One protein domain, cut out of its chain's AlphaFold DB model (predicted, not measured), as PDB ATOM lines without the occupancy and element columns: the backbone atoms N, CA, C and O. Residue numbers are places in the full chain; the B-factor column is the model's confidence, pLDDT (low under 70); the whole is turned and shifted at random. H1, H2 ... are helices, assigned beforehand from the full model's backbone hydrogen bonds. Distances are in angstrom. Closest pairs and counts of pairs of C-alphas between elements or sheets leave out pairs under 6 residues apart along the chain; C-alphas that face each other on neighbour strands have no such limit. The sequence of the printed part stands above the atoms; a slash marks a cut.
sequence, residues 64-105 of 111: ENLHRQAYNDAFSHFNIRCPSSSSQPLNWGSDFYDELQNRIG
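This is residues 64 to 105 of the 111 residues of an uncharacterized protein of Actinidia rufa (UniProt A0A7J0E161). Two helices, H1 and H2, are joined by a long loop that swings away from the end of H1 and folds back towards H2, whose far part sticks out at residues 98 to 103. The printed part has 42 residues with two named helices, H1 then H2, and no named strand; its class is all helix. It is only just compact, close to loose, with a radius of gyration of the C-alphas of 10.9 A, and flat, spanning 27 by 24 by 13 A.

Find C-alpha 64 at (192.097, 180.659, 163.092); from there H1, residues 64 to 77, runs 19.9 A to C-alpha 77 at (206.799, 173.839, 174.611). Go on to Ser 94, where H2, residues 94 to 103, begins; it runs 14.2 A to C-alpha 103 at (179.530, 172.090, 171.203).

Compare H1 with H2 and you find them near each other, with 5 pairs of C-alphas within 10 A but no pair within 8 A. In both helices every O i to N i+4 pair is within hydrogen-bond range.

Look at Ser 87 and Gly 105 for the two C-alphas farthest apart, 29.2 A. The link from H1 to H2, residues 78 to 93, is long, and the printed part has no cut. Residues 64 to 65, 85 to 86 and 97 to 105 have pLDDT under 70.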
ATOM      1  N   GLU A  64     192.238 181.902 162.315       62.78
ATOM      2  CA  GLU A  64     192.097 180.659 163.092       62.78
ATOM      3  C   GLU A  64     193.351 179.772 163.053       62.78
ATOM      4  O   GLU A  64     193.802 179.256 164.077       62.78
ATOM      5  N   ASN A  65     193.957 179.622 161.872       69.00
ATOM      6  CA  ASN A  65     195.136 178.774 161.709       69.00
ATOM      7  C   ASN A  65     196.331 179.282 162.531       69.00
ATOM      8  O   ASN A  65     197.085 178.462 163.053       69.00
ATOM      9  N   LEU A  66     196.485 180.603 162.682       76.00
ATOM     10  CA  LEU A  66     197.583 181.197 163.450       76.00
ATOM     11  C   LEU A  66     197.378 181.010 164.955       76.00
ATOM     12  O   LEU A  66     198.331 180.674 165.657       76.00
ATOM     13  N   HIS A  67     196.146 181.153 165.451       75.56
ATOM     14  CA  HIS A  67     195.838 180.888 166.860       75.56
ATOM     15  C   HIS A  67     196.031 179.409 167.202       75.56
ATOM     16  O   HIS A  67     196.688 179.079 168.191       75.56
ATOM     17  N   ARG A  68     195.548 178.503 166.342       78.88
ATOM     18  CA  ARG A  68     195.737 177.057 166.517       78.88
ATOM     19  C   ARG A  68     197.216 176.670 166.497       78.88
ATOM     20  O   ARG A  68     197.638 175.851 167.313       78.88
ATOM     21  N   GLN A  69     198.006 177.277 165.611       84.56
ATOM     22  CA  GLN A  69     199.454 177.086 165.582       84.56
ATOM     23  C   GLN A  69     200.106 177.568 166.883       84.56
ATOM     24  O   GLN A  69     200.810 176.792 167.523       84.56
ATOM     25  N   ALA A  70     199.805 178.790 167.327       84.31
ATOM     26  CA  ALA A  70     200.370 179.345 168.555       84.31
ATOM     27  C   ALA A  70     200.030 178.501 169.798       84.31
ATOM     28  O   ALA A  70     200.896 178.273 170.646       84.31
ATOM     29  N   TYR A  71     198.798 177.988 169.903       84.81
ATOM     30  CA  TYR A  71     198.423 177.089 170.997       84.81
ATOM     31  C   TYR A  71     199.170 175.759 170.938       84.81
ATOM     32  O   TYR A  71     199.703 175.331 171.957       84.81
ATOM     33  N   ASN A  72     199.268 175.129 169.766       88.38
ATOM     34  CA  ASN A  72     199.994 173.866 169.619       88.38
ATOM     35  C   ASN A  72     201.494 174.022 169.911       88.38
ATOM     36  O   ASN A  72     202.079 173.156 170.565       88.38
ATOM     37  N   ASP A  73     202.099 175.139 169.505       89.94
ATOM     38  CA  ASP A  73     203.487 175.466 169.833       89.94
ATOM     39  C   ASP A  73     203.665 175.621 171.350       89.94
ATOM     40  O   ASP A  73     204.597 175.056 171.929       89.94
ATOM     41  N   ALA A  74     202.733 176.301 172.027       88.81
ATOM     42  CA  ALA A  74     202.736 176.410 173.484       88.81
ATOM     43  C   ALA A  74     202.529 175.046 174.168       88.81
ATOM     44  O   ALA A  74     203.239 174.718 175.120       88.81
ATOM     45  N   PHE A  75     201.599 174.220 173.686       90.00
ATOM     46  CA  PHE A  75     201.345 172.886 174.236       90.00
ATOM     47  C   PHE A  75     202.562 171.981 174.098       90.00
ATOM     48  O   PHE A  75     202.901 171.276 175.047       90.00
ATOM     49  N   SER A  76     203.249 172.045 172.960       90.19
ATOM     50  CA  SER A  76     204.518 171.359 172.738       90.19
ATOM     51  C   SER A  76     205.603 171.875 173.691       90.19
ATOM     52  O   SER A  76     206.199 171.089 174.428       90.19
ATOM     53  N   HIS A  77     205.790 173.197 173.765       92.44
ATOM     54  CA  HIS A  77     206.799 173.839 174.611       92.44
ATOM     55  C   HIS A  77     206.635 173.509 176.103       92.44
ATOM     56  O   HIS A  77     207.606 173.181 176.783       92.44
ATOM     57  N   PHE A  78     205.405 173.559 176.618       90.06
ATOM     58  CA  PHE A  78     205.100 173.226 178.013       90.06
ATOM     59  C   PHE A  78     204.777 171.745 178.224       90.06
ATOM     60  O   PHE A  78     204.485 171.338 179.349       90.06
ATOM     61  N   ASN A  79     204.839 170.936 177.162       88.81
ATOM     62  CA  ASN A  79     204.517 169.516 177.173       88.81
ATOM     63  C   ASN A  79     203.159 169.237 177.850       88.81
ATOM     64  O   ASN A  79     203.023 168.342 178.687       88.81
ATOM     65  N   ILE A  80     202.151 170.039 177.502       85.50
ATOM     66  CA  ILE A  80     200.772 169.848 177.952       85.50
ATOM     67  C   ILE A  80     200.250 168.570 177.311       85.50
ATOM     68  O   ILE A  80     200.332 168.422 176.098       85.50
ATOM     69  N   ARG A  81     199.715 167.641 178.103       86.62
ATOM     70  CA  ARG A  81     199.216 166.344 177.624       86.62
ATOM     71  C   ARG A  81     197.801 166.105 178.110       86.62
ATOM     72  O   ARG A  81     197.417 166.567 179.184       86.62
ATOM     73  N   CYS A  82     197.037 165.348 177.330       78.25
ATOM     74  CA  CYS A  82     195.721 164.912 177.763       78.25
ATOM     75  C   CYS A  82     195.884 163.754 178.766       78.25
ATOM     76  O   CYS A  82     196.681 162.850 178.506       78.25
ATOM     77  N   PRO A  83     195.127 163.706 179.876       77.50
ATOM     78  CA  PRO A  83     195.189 162.585 180.820       77.50
ATOM     79  C   PRO A  83     194.955 161.223 180.149       77.50
ATOM     80  O   PRO A  83     195.524 160.215 180.558       77.50
ATOM     81  N   SER A  84     194.150 161.216 179.085       74.12
ATOM     82  CA  SER A  84     193.777 160.037 178.300       74.12
ATOM     83  C   SER A  84     194.808 159.640 177.238       74.12
ATOM     84  O   SER A  84     194.713 158.552 176.681       74.12
ATOM     85  N   SER A  85     195.762 160.520 176.913       66.19
ATOM     86  CA  SER A  85     196.774 160.292 175.875       66.19
ATOM     87  C   SER A  85     198.094 160.927 176.306       66.19
ATOM     88  O   SER A  85     198.301 162.135 176.192       66.19
ATOM     89  N   SER A  86     198.971 160.103 176.879       66.44
ATOM     90  CA  SER A  86     200.153 160.560 177.615       66.44
ATOM     91  C   SER A  86     201.449 160.563 176.804       66.44
ATOM     92  O   SER A  86     202.474 161.016 177.321       66.44
ATOM     93  N   SER A  87     201.448 160.048 175.569       78.81
ATOM     94  CA  SER A  87     202.691 159.898 174.798       78.81
ATOM     95  C   SER A  87     203.064 161.142 173.995       78.81
ATOM     96  O   SER A  87     204.252 161.362 173.775       78.81
ATOM     97  N   GLN A  88     202.090 161.970 173.607       84.38
ATOM     98  CA  GLN A  88     202.314 163.166 172.793       84.38
ATOM     99  C   GLN A  88     201.713 164.414 173.448       84.38
ATOM    100  O   GLN A  88     200.677 164.308 174.117       84.38
ATOM    101  N   PRO A  89     202.340 165.592 173.269       84.69
ATOM    102  CA  PRO A  89     201.714 166.861 173.603       84.69
ATOM    103  C   PRO A  89     200.341 166.996 172.937       84.69
ATOM    104  O   PRO A  89     200.118 166.501 171.830       84.69
ATOM    105  N   LEU A  90     199.418 167.660 173.627       85.38
ATOM    106  CA  LEU A  90     198.084 167.953 173.133       85.38
ATOM    107  C   LEU A  90     198.206 168.702 171.806       85.38
ATOM    108  O   LEU A  90     198.893 169.715 171.717       85.38
ATOM    109  N   ASN A  91     197.522 168.194 170.789       85.56
ATOM    110  CA  ASN A  91     197.416 168.845 169.500       85.56
ATOM    111  C   ASN A  91     195.947 169.155 169.231       85.56
ATOM    112  O   ASN A  91     195.099 168.261 169.205       85.56
ATOM    113  N   TRP A  92     195.652 170.430 169.039       83.12
ATOM    114  CA  TRP A  92     194.382 170.879 168.509       83.12
ATOM    115  C   TRP A  92     194.448 170.859 166.991       83.12
ATOM    116  O   TRP A  92     195.008 171.760 166.365       83.12
ATOM    117  N   GLY A  93     193.897 169.789 166.420       79.31
ATOM    118  CA  GLY A  93     193.622 169.668 164.992       79.31
ATOM    119  C   GLY A  93     192.314 170.355 164.595       79.31
ATOM    120  O   GLY A  93     191.550 170.812 165.449       79.31
ATOM    121  N   SER A  94     192.045 170.393 163.289       72.69
ATOM    122  CA  SER A  94     190.786 170.889 162.710       72.69
ATOM    123  C   SER A  94     189.565 170.209 163.322       72.69
ATOM    124  O   SER A  94     188.612 170.879 163.705       72.69
ATOM    125  N   ASP A  95     189.641 168.893 163.504       71.62
ATOM    126  CA  ASP A  95     188.529 168.063 163.971       71.62
ATOM    127  C   ASP A  95     188.108 168.451 165.398       71.62
ATOM    128  O   ASP A  95     186.926 168.470 165.735       71.62
ATOM    129  N   PHE A  96     189.082 168.851 166.225       70.06
ATOM    130  CA  PHE A  96     188.831 169.319 167.585       70.06
ATOM    131  C   PHE A  96     188.140 170.685 167.592       70.06
ATOM    132  O   PHE A  96     187.252 170.923 168.408       70.06
ATOM    133  N   TYR A  97     188.523 171.576 166.672       67.06
ATOM    134  CA  TYR A  97     187.882 172.880 166.500       67.06
ATOM    135  C   TYR A  97     186.451 172.738 165.981       67.06
ATOM    136  O   TYR A  97     185.548 173.363 166.537       67.06
ATOM    137  N   ASP A  98     186.225 171.867 164.996       66.00
ATOM    138  CA  ASP A  98     184.891 171.543 164.490       66.00
ATOM    139  C   ASP A  98     183.981 171.053 165.627       66.00
ATOM    140  O   ASP A  98     182.866 171.548 165.803       66.00
ATOM    141  N   GLU A  99     184.446 170.114 166.452       65.62
ATOM    142  CA  GLU A  99     183.675 169.647 167.605       65.62
ATOM    143  C   GLU A  99     183.432 170.759 168.634       65.62
ATOM    144  O   GLU A  99     182.297 170.947 169.078       65.62
ATOM    145  N   LEU A 100     184.464 171.517 169.009       64.38
ATOM    146  CA  LEU A 100     184.368 172.549 170.044       64.38
ATOM    147  C   LEU A 100     183.458 173.708 169.614       64.38
ATOM    148  O   LEU A 100     182.625 174.167 170.398       64.38
ATOM    149  N   GLN A 101     183.553 174.140 168.358       61.56
ATOM    150  CA  GLN A 101     182.686 175.163 167.777       61.56
ATOM    151  C   GLN A 101     181.224 174.706 167.767       61.56
ATOM    152  O   GLN A 101     180.324 175.475 168.120       61.56
ATOM    153  N   ASN A 102     180.977 173.439 167.429       60.28
ATOM    154  CA  ASN A 102     179.628 172.876 167.417       60.28
ATOM    155  C   ASN A 102     179.066 172.629 168.827       60.28
ATOM    156  O   ASN A 102     177.848 172.588 169.002       60.28
ATOM    157  N   ARG A 103     179.926 172.483 169.841       61.75
ATOM    158  CA  ARG A 103     179.530 172.090 171.203       61.75
ATOM    159  C   ARG A 103     179.492 173.251 172.197       61.75
ATOM    160  O   ARG A 103     178.664 173.231 173.101       61.75
ATOM    161  N   ILE A 104     180.357 174.252 172.028       60.94
ATOM    162  CA  ILE A 104     180.502 175.412 172.927       60.94
ATOM    163  C   ILE A 104     180.165 176.725 172.208       60.94
ATOM    164  O   ILE A 104     179.517 177.588 172.792       60.94
ATOM    165  N   GLY A 105     180.535 176.865 170.930       56.31
ATOM    166  CA  GLY A 105     180.307 178.081 170.135       56.31
ATOM    167  C   GLY A 105     178.882 178.261 169.593       56.31
ATOM    168  O   GLY A 105     178.623 179.217 168.869       56.31
TER     169      GLY A 105